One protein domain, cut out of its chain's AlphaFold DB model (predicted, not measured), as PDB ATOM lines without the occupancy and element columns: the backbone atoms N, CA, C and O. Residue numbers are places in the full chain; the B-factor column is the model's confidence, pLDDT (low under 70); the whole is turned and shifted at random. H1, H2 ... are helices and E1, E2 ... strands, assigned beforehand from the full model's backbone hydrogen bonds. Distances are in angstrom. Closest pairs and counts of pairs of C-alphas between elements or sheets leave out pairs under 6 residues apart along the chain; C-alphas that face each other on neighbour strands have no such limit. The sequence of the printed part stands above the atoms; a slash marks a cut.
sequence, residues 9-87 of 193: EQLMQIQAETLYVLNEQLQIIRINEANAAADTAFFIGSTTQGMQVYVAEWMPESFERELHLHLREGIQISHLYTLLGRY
ATOM      1  N   GLU A   9     155.930 110.676  91.621       91.94
ATOM      2  CA  GLU A   9     155.275 111.766  92.357       91.94
ATOM      3  C   GLU A   9     153.805 111.442  92.654       91.94
ATOM      4  O   GLU A   9     153.330 111.639  93.773       91.94
ATOM      5  N   GLN A  10     153.095 110.886  91.672       92.38
ATOM      6  CA  GLN A  10     151.716 110.431  91.823       92.38
ATOM      7  C   GLN A  10     151.623 109.258  92.799       92.38
ATOM      8  O   GLN A  10     150.720 109.240  93.631       92.38
ATOM      9  N   LEU A  11     152.550 108.297  92.733       92.38
ATOM     10  CA  LEU A  11     152.611 107.172  93.670       92.38
ATOM     11  C   LEU A  11     152.880 107.646  95.099       92.38
ATOM     12  O   LEU A  11     152.199 107.202  96.021       92.38
ATOM     13  N   MET A  12     153.814 108.580  95.281       94.38
ATOM     14  CA  MET A  12     154.105 109.195  96.577       94.38
ATOM     15  C   MET A  12     152.884 109.937  97.140       94.38
ATOM     16  O   MET A  12     152.558 109.774  98.317       94.38
ATOM     17  N   GLN A  13     152.159 110.679  96.297       93.69
ATOM     18  CA  GLN A  13     150.924 111.346  96.707       93.69
ATOM     19  C   GLN A  13     149.832 110.334  97.089       93.69
ATOM     20  O   GLN A  13     149.206 110.470  98.139       93.69
ATOM     21  N   ILE A  14     149.614 109.299  96.270       94.62
ATOM     22  CA  ILE A  14     148.648 108.224  96.554       94.62
ATOM     23  C   ILE A  14     148.995 107.527  97.870       94.62
ATOM     24  O   ILE A  14     148.098 107.224  98.658       94.62
ATOM     25  N   GLN A  15     150.282 107.290  98.128       94.50
ATOM     26  CA  GLN A  15     150.749 106.710  99.379       94.50
ATOM     27  C   GLN A  15     150.389 107.611 100.566       94.50
ATOM     28  O   GLN A  15     149.774 107.129 101.515       94.50
ATOM     29  N   ALA A  16     150.697 108.909 100.506       94.75
ATOM     30  CA  ALA A  16     150.365 109.855 101.573       94.75
ATOM     31  C   ALA A  16     148.846 109.941 101.829       94.75
ATOM     32  O   ALA A  16     148.411 109.839 102.975       94.75
ATOM     33  N   GLU A  17     148.036 110.038 100.768       95.25
ATOM     34  CA  GLU A  17     146.561 110.060 100.829       95.25
ATOM     35  C   GLU A  17     145.960 108.741 101.345       95.25
ATOM     36  O   GLU A  17     144.824 108.709 101.821       95.25
ATOM     37  N   THR A  18     146.698 107.635 101.243       95.31
ATOM     38  CA  THR A  18     146.273 106.331 101.769       95.31
ATOM     39  C   THR A  18     146.693 106.146 103.217       95.31
ATOM     40  O   THR A  18     145.921 105.588 103.994       95.31
ATOM     41  N   LEU A  19     147.864 106.661 103.596       94.12
ATOM     42  CA  LEU A  19     148.410 106.598 104.949       94.12
ATOM     43  C   LEU A  19     147.671 107.501 105.937       94.12
ATOM     44  O   LEU A  19     147.499 107.126 107.101       94.12
ATOM     45  N   TYR A  20     147.249 108.685 105.494       95.00
ATOM     46  CA  TYR A  20     146.792 109.755 106.375       95.00
ATOM     47  C   TYR A  20     145.430 110.306 105.973       95.00
ATOM     48  O   TYR A  20     145.071 110.375 104.802       95.00
ATOM     49  N   VAL A  21     144.688 110.759 106.979       93.75
ATOM     50  CA  VAL A  21     143.540 111.641 106.777       93.75
ATOM     51  C   VAL A  21     144.062 113.072 106.793       93.75
ATOM     52  O   VAL A  21     144.618 113.511 107.803       93.75
ATOM     53  N   LEU A  22     143.895 113.775 105.675       93.94
ATOM     54  CA  LEU A  22     144.374 115.142 105.481       93.94
ATOM     55  C   LEU A  22     143.217 116.149 105.553       93.94
ATOM     56  O   LEU A  22     142.101 115.832 105.132       93.94
ATOM     57  N   ASN A  23     143.477 117.353 106.068       94.06
ATOM     58  CA  ASN A  23     142.535 118.474 105.980       94.06
ATOM     59  C   ASN A  23     142.612 119.177 104.604       94.06
ATOM     60  O   ASN A  23     143.400 118.798 103.733       94.06
ATOM     61  N   GLU A  24     141.799 120.216 104.395       94.25
ATOM     62  CA  GLU A  24     141.766 120.984 103.136       94.25
ATOM     63  C   GLU A  24     143.095 121.694 102.819       94.25
ATOM     64  O   GLU A  24     143.372 122.010 101.663       94.25
ATOM     65  N   GLN A  25     143.931 121.923 103.835       93.94
ATOM     66  CA  GLN A  25     145.258 122.531 103.734       93.94
ATOM     67  C   GLN A  25     146.374 121.482 103.594       93.94
ATOM     68  O   GLN A  25     147.548 121.836 103.662       93.94
ATOM     69  N   LEU A  26     146.028 120.206 103.380       92.94
ATOM     70  CA  LEU A  26     146.964 119.079 103.294       92.94
ATOM     71  C   LEU A  26     147.782 118.859 104.578       92.94
ATOM     72  O   LEU A  26     148.909 118.370 104.530       92.94
ATOM     73  N   GLN A  27     147.218 119.175 105.741       95.38
ATOM     74  CA  GLN A  27     147.824 118.852 107.033       95.38
ATOM     75  C   GLN A  27     147.301 117.511 107.549       95.38
ATOM     76  O   GLN A  27     146.148 117.145 107.313       95.38
ATOM     77  N   ILE A  28     148.143 116.775 108.275       95.88
ATOM     78  CA  ILE A  28     147.782 115.470 108.838       95.88
ATOM     79  C   ILE A  28     146.853 115.676 110.038       95.88
ATOM     80  O   ILE A  28     147.238 116.290 111.033       95.88
ATOM     81  N   ILE A  29     145.648 115.109 109.969       93.25
ATOM     82  CA  ILE A  29     144.718 115.039 111.105       93.25
ATOM     83  C   ILE A  29     145.025 113.791 111.941       93.25
ATOM     84  O   ILE A  29     145.082 113.847 113.165       93.25
ATOM     85  N   ARG A  30     145.196 112.643 111.272       92.44
ATOM     86  CA  ARG A  30     145.456 111.331 111.887       92.44
ATOM     87  C   ARG A  30     145.918 110.321 110.842       92.44
ATOM     88  O   ARG A  30     145.784 110.559 109.641       92.44
ATOM     89  N   ILE A  31     146.366 109.150 111.288       92.75
ATOM     90  CA  ILE A  31     146.539 108.005 110.384       92.75
ATOM     91  C   ILE A  31     145.185 107.468 109.899       92.75
ATOM     92  O   ILE A  31     144.185 107.474 110.629       92.75
ATOM     93  N   ASN A  32     145.162 106.970 108.668       93.12
ATOM     94  CA  ASN A  32     143.991 106.388 108.024       93.12
ATOM     95  C   ASN A  32     143.806 104.907 108.399       93.12
ATOM     96  O   ASN A  32     143.738 104.029 107.547       93.12
ATOM     97  N   GLU A  33     143.739 104.618 109.696       87.38
ATOM     98  CA  GLU A  33     143.349 103.301 110.201       87.38
ATOM     99  C   GLU A  33     142.054 103.386 110.996       87.38
ATOM    100  O   GLU A  33     141.755 104.393 111.652       87.38
ATOM    101  N   ALA A  34     141.278 102.304 110.953       73.50
ATOM    102  CA  ALA A  34     140.126 102.151 111.822       73.50
ATOM    103  C   ALA A  34     140.590 102.107 113.288       73.50
ATOM    104  O   ALA A  34     141.500 101.358 113.633       73.50
ATOM    105  N   ASN A  35     139.950 102.905 114.146       70.56
ATOM    106  CA  ASN A  35     140.211 102.985 115.591       70.56
ATOM    107  C   ASN A  35     141.613 103.470 116.003       70.56
ATOM    108  O   ASN A  35     141.971 103.361 117.175       70.56
ATOM    109  N   ALA A  36     142.409 104.024 115.087       69.00
ATOM    110  CA  ALA A  36     143.739 104.499 115.439       69.00
ATOM    111  C   ALA A  36     143.726 105.881 116.102       69.00
ATOM    112  O   ALA A  36     143.253 106.866 115.531       69.00
ATOM    113  N   ALA A  37     144.350 105.945 117.276       63.78
ATOM    114  CA  ALA A  37     144.802 107.169 117.919       63.78
ATOM    115  C   ALA A  37     146.305 107.322 117.648       63.78
ATOM    116  O   ALA A  37     147.129 106.924 118.470       63.78
ATOM    117  N   ALA A  38     146.679 107.805 116.464       61.31
ATOM    118  CA  ALA A  38     148.082 108.073 116.172       61.31
ATOM    119  C   ALA A  38     148.275 109.494 115.654       61.31
ATOM    120  O   ALA A  38     147.861 109.843 114.545       61.31
ATOM    121  N   ASP A  39     148.972 110.266 116.481       78.88
ATOM    122  CA  ASP A  39     149.414 111.627 116.221       78.88
ATOM    123  C   ASP A  39     150.718 111.566 115.409       78.88
ATOM    124  O   ASP A  39     151.822 111.629 115.952       78.88
ATOM    125  N   THR A  40     150.613 111.365 114.093       92.06
ATOM    126  CA  THR A  40     151.791 111.474 113.217       92.06
ATOM    127  C   THR A  40     152.196 112.936 113.121       92.06
ATOM    128  O   THR A  40     151.434 113.733 112.592       92.06
ATOM    129  N   ALA A  41     153.392 113.272 113.607       95.06
ATOM    130  CA  ALA A  41     153.916 114.638 113.607       95.06
ATOM    131  C   ALA A  41     154.146 115.191 112.192       95.06
ATOM    132  O   ALA A  41     153.777 116.326 111.895       95.06
ATOM    133  N   PHE A  42     154.780 114.398 111.329       96.44
ATOM    134  CA  PHE A  42     154.993 114.732 109.926       96.44
ATOM    135  C   PHE A  42     155.314 113.474 109.110       96.44
ATOM    136  O   PHE A  42     155.758 112.460 109.653       96.44
ATOM    137  N   PHE A  43     155.129 113.571 107.799       96.44
ATOM    138  CA  PHE A  43     155.536 112.596 106.794       96.44
ATOM    139  C   PHE A  43     156.424 113.283 105.756       96.44
ATOM    140  O   PHE A  43     156.163 114.422 105.364       96.44
ATOM    141  N   ILE A  44     157.466 112.581 105.305       97.00
ATOM    142  CA  ILE A  44     158.322 113.014 104.200       97.00
ATOM    143  C   ILE A  44     158.389 111.877 103.188       97.00
ATOM    144  O   ILE A  44     158.891 110.796 103.499       97.00
ATOM    145  N   GLY A  45     157.933 112.152 101.972       95.56
ATOM    146  CA  GLY A  45     158.199 111.328 100.803       95.56
ATOM    147  C   GLY A  45     159.244 112.009  99.925       95.56
ATOM    148  O   GLY A  45     159.241 113.233  99.790       95.56
ATOM    149  N   SER A  46     160.142 111.236  99.317       94.44
ATOM    150  CA  SER A  46     161.108 111.766  98.353       94.44
ATOM    151  C   SER A  46     161.310 110.803  97.193       94.44
ATOM    152  O   SER A  46     161.383 109.589  97.373       94.44
ATOM    153  N   THR A  47     161.412 111.378  96.000       92.00
ATOM    154  CA  THR A  47     161.710 110.712  94.735       92.00
ATOM    155  C   THR A  47     162.919 111.390  94.093       92.00
ATOM    156  O   THR A  47     163.446 112.384  94.598       92.00
ATOM    157  N   THR A  48     163.356 110.893  92.937       88.81
ATOM    158  CA  THR A  48     164.399 111.573  92.148       88.81
ATOM    159  C   THR A  48     163.936 112.918  91.570       88.81
ATOM    160  O   THR A  48     164.774 113.731  91.185       88.81
ATOM    161  N   GLN A  49     162.622 113.160  91.516       87.56
ATOM    162  CA  GLN A  49     162.014 114.356  90.932       87.56
ATOM    163  C   GLN A  49     161.650 115.414  91.978       87.56
ATOM    164  O   GLN A  49     161.562 116.594  91.644       87.56
ATOM    165  N   GLY A  50     161.453 115.021  93.238       90.56
ATOM    166  CA  GLY A  50     161.043 115.963  94.267       90.56
ATOM    167  C   GLY A  50     160.817 115.343  95.638       90.56
ATOM    168  O   GLY A  50     161.172 114.199  95.915       90.56
ATOM    169  N   MET A  51     160.229 116.145  96.517       94.19
ATOM    170  CA  MET A  51     159.933 115.787  97.897       94.19
ATOM    171  C   MET A  51     158.574 116.365  98.272       94.19
ATOM    172  O   MET A  51     158.282 117.517  97.953       94.19
ATOM    173  N   GLN A  52     157.771 115.574  98.972       94.81
ATOM    174  CA  GLN A  52     156.517 116.004  99.576       94.81
ATOM    175  C   GLN A  52     156.642 115.923 101.094       94.81
ATOM    176  O   GLN A  52     157.198 114.966 101.635       94.81
ATOM    177  N   VAL A  53     156.130 116.944 101.773       96.69
ATOM    178  CA  VAL A  53     156.163 117.058 103.228       96.69
ATOM    179  C   VAL A  53     154.755 117.378 103.691       96.69
ATOM    180  O   VAL A  53     154.158 118.337 103.211       96.69
ATOM    181  N   TYR A  54     154.246 116.575 104.614       96.81
ATOM    182  CA  TYR A  54     152.946 116.780 105.242       96.81
ATOM    183  C   TYR A  54     153.180 116.893 106.743       96.81
ATOM    184  O   TYR A  54     153.826 116.026 107.331       96.81
ATOM    185  N   VAL A  55     152.689 117.961 107.362       96.94
ATOM    186  CA  VAL A  55     152.857 118.232 108.797       96.94
ATOM    187  C   VAL A  55     151.499 118.127 109.484       96.94
ATOM    188  O   VAL A  55     150.467 118.396 108.873       96.94
ATOM    189  N   ALA A  56     151.480 117.684 110.739       95.81
ATOM    190  CA  ALA A  56     150.253 117.599 111.517       95.81
ATOM    191  C   ALA A  56     149.589 118.963 111.727       95.81
ATOM    192  O   ALA A  56     150.273 119.951 111.986       95.81
ATOM    193  N   GLU A  57     148.256 118.991 111.719       95.19
ATOM    194  CA  GLU A  57     147.465 120.208 111.966       95.19
ATOM    195  C   GLU A  57     147.753 120.825 113.347       95.19
ATOM    196  O   GLU A  57     147.761 122.042 113.511       95.19
ATOM    197  N   TRP A  58     148.037 119.989 114.347       93.50
ATOM    198  CA  TRP A  58     148.340 120.431 115.711       93.50
ATOM    199  C   TRP A  58     149.787 120.915 115.901       93.50
ATOM    200  O   TRP A  58     150.139 121.374 116.991       93.50
ATOM    201  N   MET A  59     150.645 120.795 114.886       95.44
ATOM    202  CA  MET A  59     152.056 121.151 114.989       95.44
ATOM    203  C   MET A  59     152.262 122.673 114.862       95.44
ATOM    204  O   MET A  59     151.646 123.303 114.004       95.44
ATOM    205  N   PRO A  60     153.157 123.300 115.650       95.69
ATOM    206  CA  PRO A  60     153.413 124.735 115.532       95.69
ATOM    207  C   PRO A  60     154.021 125.137 114.179       95.69
ATOM    208  O   PRO A  60     154.971 124.513 113.709       95.69
ATOM    209  N   GLU A  61     153.604 126.279 113.621       95.06
ATOM    210  CA  GLU A  61     154.191 126.849 112.389       95.06
ATOM    211  C   GLU A  61     155.712 127.099 112.489       95.06
ATOM    212  O   GLU A  61     156.427 127.158 111.488       95.06
ATOM    213  N   SER A  62     156.245 127.300 113.702       96.56
ATOM    214  CA  SER A  62     157.694 127.411 113.913       96.56
ATOM    215  C   SER A  62     158.417 126.107 113.584       96.56
ATOM    216  O   SER A  62     159.468 126.154 112.945       96.56
ATOM    217  N   PHE A  63     157.830 124.963 113.945       96.94
ATOM    218  CA  PHE A  63     158.378 123.653 113.623       96.94
ATOM    219  C   PHE A  63     158.384 123.427 112.113       96.94
ATOM    220  O   PHE A  63     159.415 123.043 111.572       96.94
ATOM    221  N   GLU A  64     157.279 123.710 111.419       95.94
ATOM    222  CA  GLU A  64     157.190 123.530 109.964       95.94
ATOM    223  C   GLU A  64     158.242 124.374 109.225       95.94
ATOM    224  O   GLU A  64     158.961 123.874 108.355       95.94
ATOM    225  N   ARG A  65     158.434 125.634 109.635       96.00
ATOM    226  CA  ARG A  65     159.500 126.485 109.084       96.00
ATOM    227  C   ARG A  65     160.894 125.914 109.339       96.00
ATOM    228  O   ARG A  65     161.708 125.880 108.416       96.00
ATOM    229  N   GLU A  66     161.183 125.473 110.564       96.69
ATOM    230  CA  GLU A  66     162.465 124.834 110.889       96.69
ATOM    231  C   GLU A  66     162.673 123.544 110.088       96.69
ATOM    232  O   GLU A  66     163.772 123.318 109.579       96.69
ATOM    233  N   LEU A  67     161.630 122.727 109.926       97.25
ATOM    234  CA  LEU A  67     161.654 121.491 109.149       97.25
ATOM    235  C   LEU A  67     162.051 121.780 107.699       97.25
ATOM    236  O   LEU A  67     163.023 121.212 107.205       97.25
ATOM    237  N   HIS A  68     161.378 122.724 107.039       95.44
ATOM    238  CA  HIS A  68     161.703 123.091 105.660       95.44
ATOM    239  C   HIS A  68     163.110 123.668 105.494       95.44
ATOM    240  O   HIS A  68     163.709 123.488 104.435       95.44
ATOM    241  N   LEU A  69     163.657 124.350 106.505       94.19
ATOM    242  CA  LEU A  69     165.047 124.809 106.471       94.19
ATOM    243  C   LEU A  69     166.027 123.634 106.521       94.19
ATOM    244  O   LEU A  69     166.933 123.589 105.693       94.19
ATOM    245  N   HIS A  70     165.818 122.668 107.421       93.88
ATOM    246  CA  HIS A  70     166.676 121.481 107.515       93.88
ATOM    247  C   HIS A  70     166.621 120.636 106.239       93.88
ATOM    248  O   HIS A  70     167.650 120.171 105.760       93.88
ATOM    249  N   LEU A  71     165.437 120.473 105.643       94.81
ATOM    250  CA  LEU A  71     165.276 119.635 104.452       94.81
ATOM    251  C   LEU A  71     165.969 120.194 103.199       94.81
ATOM    252  O   LEU A  71     166.230 119.434 102.268       94.81
ATOM    253  N   ARG A  72     166.339 121.483 103.172       90.75
ATOM    254  CA  ARG A  72     167.184 122.049 102.098       90.75
ATOM    255  C   ARG A  72     168.587 121.450 102.076       90.75
ATOM    256  O   ARG A  72     169.225 121.453 101.029       90.75
ATOM    257  N   GLU A  73     169.055 120.940 103.210       88.38
ATOM    258  CA  GLU A  73     170.349 120.262 103.351       88.38
ATOM    259  C   GLU A  73     170.243 118.747 103.098       88.38
ATOM    260  O   GLU A  73     171.228 118.020 103.226       88.38
ATOM    261  N   GLY A  74     169.051 118.264 102.727       89.56
ATOM    262  CA  GLY A  74     168.733 116.853 102.533       89.56
ATOM    263  C   GLY A  74     168.082 116.195 103.754       89.56
ATOM    264  O   GLY A  74     168.010 116.753 104.849       89.56
ATOM    265  N   ILE A  75     167.588 114.970 103.561       92.25
ATOM    266  CA  ILE A  75     166.912 114.200 104.612       92.25
ATOM    267  C   ILE A  75     167.963 113.524 105.498       92.25
ATOM    268  O   ILE A  75     168.564 112.519 105.122       92.25
ATOM    269  N   GLN A  76     168.157 114.058 106.704       93.44
ATOM    270  CA  GLN A  76     169.013 113.468 107.735       93.44
ATOM    271  C   GLN A  76     168.164 113.070 108.946       93.44
ATOM    272  O   GLN A  76     167.770 113.917 109.746       93.44
ATOM    273  N   ILE A  77     167.882 111.769 109.094       92.69
ATOM    274  CA  ILE A  77     166.959 111.246 110.124       92.69
ATOM    275  C   ILE A  77     167.371 111.683 111.540       92.69
ATOM    276  O   ILE A  77     166.516 112.053 112.340       92.69
ATOM    277  N   SER A  78     168.671 111.715 111.851       93.50
ATOM    278  CA  SER A  78     169.189 112.176 113.150       93.50
ATOM    279  C   SER A  78     168.863 113.649 113.441       93.50
ATOM    280  O   SER A  78     168.540 114.002 114.579       93.50
ATOM    281  N   HIS A  79     168.915 114.513 112.423       94.31
ATOM    282  CA  HIS A  79     168.556 115.926 112.552       94.31
ATOM    283  C   HIS A  79     167.051 116.094 112.731       94.31
ATOM    284  O   HIS A  79     166.630 116.851 113.600       94.31
ATOM    285  N   LEU A  80     166.247 115.337 111.981       95.44
ATOM    286  CA  LEU A  80     164.789 115.340 112.115       95.44
ATOM    287  C   LEU A  80     164.338 114.857 113.498       95.44
ATOM    288  O   LEU A  80     163.479 115.483 114.115       95.44
ATOM    289  N   TYR A  81     164.967 113.800 114.021       95.19
ATOM    290  CA  TYR A  81     164.744 113.320 115.386       95.19
ATOM    291  C   TYR A  81     165.049 114.409 116.417       95.19
ATOM    292  O   TYR A  81     164.240 114.681 117.302       95.19
ATOM    293  N   THR A  82     166.201 115.071 116.277       95.69
ATOM    294  CA  THR A  82     166.620 116.146 117.187       95.69
ATOM    295  C   THR A  82     165.685 117.350 117.103       95.69
ATOM    296  O   THR A  82     165.358 117.936 118.131       95.69
ATOM    297  N   LEU A  83     165.245 117.720 115.896       96.19
ATOM    298  CA  LEU A  83     164.310 118.816 115.665       96.19
ATOM    299  C   LEU A  83     162.960 118.533 116.329       96.19
ATOM    300  O   LEU A  83     162.506 119.343 117.134       96.19
ATOM    301  N   LEU A  84     162.351 117.376 116.048       95.88
ATOM    302  CA  LEU A  84     161.079 116.990 116.661       95.88
ATOM    303  C   LEU A  84     161.205 116.892 118.186       95.88
ATOM    304  O   LEU A  84     160.342 117.402 118.894       95.88
ATOM    305  N   GLY A  85     162.329 116.361 118.679       96.56
ATOM    306  CA  GLY A  85     162.653 116.248 120.102       96.56
ATOM    307  C   GLY A  85     162.671 117.569 120.883       96.56
ATOM    308  O   GLY A  85     162.554 117.544 122.106       96.56
ATOM    309  N   ARG A  86     162.788 118.726 120.212       96.44
ATOM    310  CA  ARG A  86     162.672 120.055 120.854       96.44
ATOM    311  C   ARG A  86     161.230 120.432 121.186       96.44
ATOM    312  O   ARG A  86     161.016 121.258 122.069       96.44
ATOM    313  N   TYR A  87     160.272 119.856 120.468       95.50
ATOM    314  CA  TYR A  87     158.846 120.152 120.588       95.50
ATOM    315  C   TYR A  87     158.109 119.031 121.327       95.50
ATOM    316  O   TYR A  87     157.351 119.298 122.258       95.50
TER     317      TYR A  87
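What this domain is: This is residues 9 to 87 of the 193 residues of an uncharacterized protein of Paenibacillus sp. JCM 10914 (UniProt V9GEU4). A narrow two-stranded hairpin, E3 and E4, runs through the middle, with helix H1 beside it on one side and the helical hairpin of H2 and H3 on the other, H2 being the nearer of the two. A second, shorter strand hairpin, E1 and E2, follows directly at the end of H1, with E2 near the place where E3 begins and E4 ends. The 79 printed residues run H1, E1, E2, E3, E4, H2, H3, three named helices and four named strands in two separate antiparallel sheets, E1 - E2 and E3 - E4, of mixed class. The whole is compact, with a radius of gyration of the C-alphas of 12.7 A and spans of 34 by 30 by 22 A.

How they stand to each other: H1, residues 9 to 19, and E3, residues 42 to 46, come closest at the C-alphas of Met 12 and Gly 45, 6.3 A apart. E1, residues 20 to 22, and E2, residues 28 to 31, form an antiparallel hairpin at 155 degrees, with N 21 and O 30 within hydrogen-bond range at 2.9 A. E3 and E4, residues 51 to 55, form another at 174 degrees, with N 43 and O 54 at 2.8 A. The closest C-alphas of E2 and E4, those of Ile 28 and Val 55, are 5.8 A apart. H2, residues 61 to 71, comes closest to E4 at the C-alphas of Glu 64 and Val 55, 6.9 A apart. H2 and H3, residues 77 to 85, touch as a helical hairpin, closest at the C-alphas of Leu 67 and Leu 80, 7.5 A, at a shallow tilt of 14 degrees, opposite ways. H3 is apart from E3 and E4, and H1 is apart from H2 and H3. In H1, H2 and H3 every O i to N i+4 pair is within hydrogen-bond range.

Where its parts are: H1 begins at C-alpha 9 (155.275, 111.766, 92.357) and is 15.2 A long. E3 is 13.4 A long, E4 13.2 A and H2 15.4 A. H3, 12.0 A long, ends at C-alpha 85 (162.653, 116.248, 120.102).

The domain as a whole: The C-alphas farthest apart, those of Asn 35 and Glu 73, are 36.8 A apart. The printed part has no cut and no long link. The mean pLDDT of the printed part is 92.3; residues 36 to 38, in the short link from E2 to E3, are under 70.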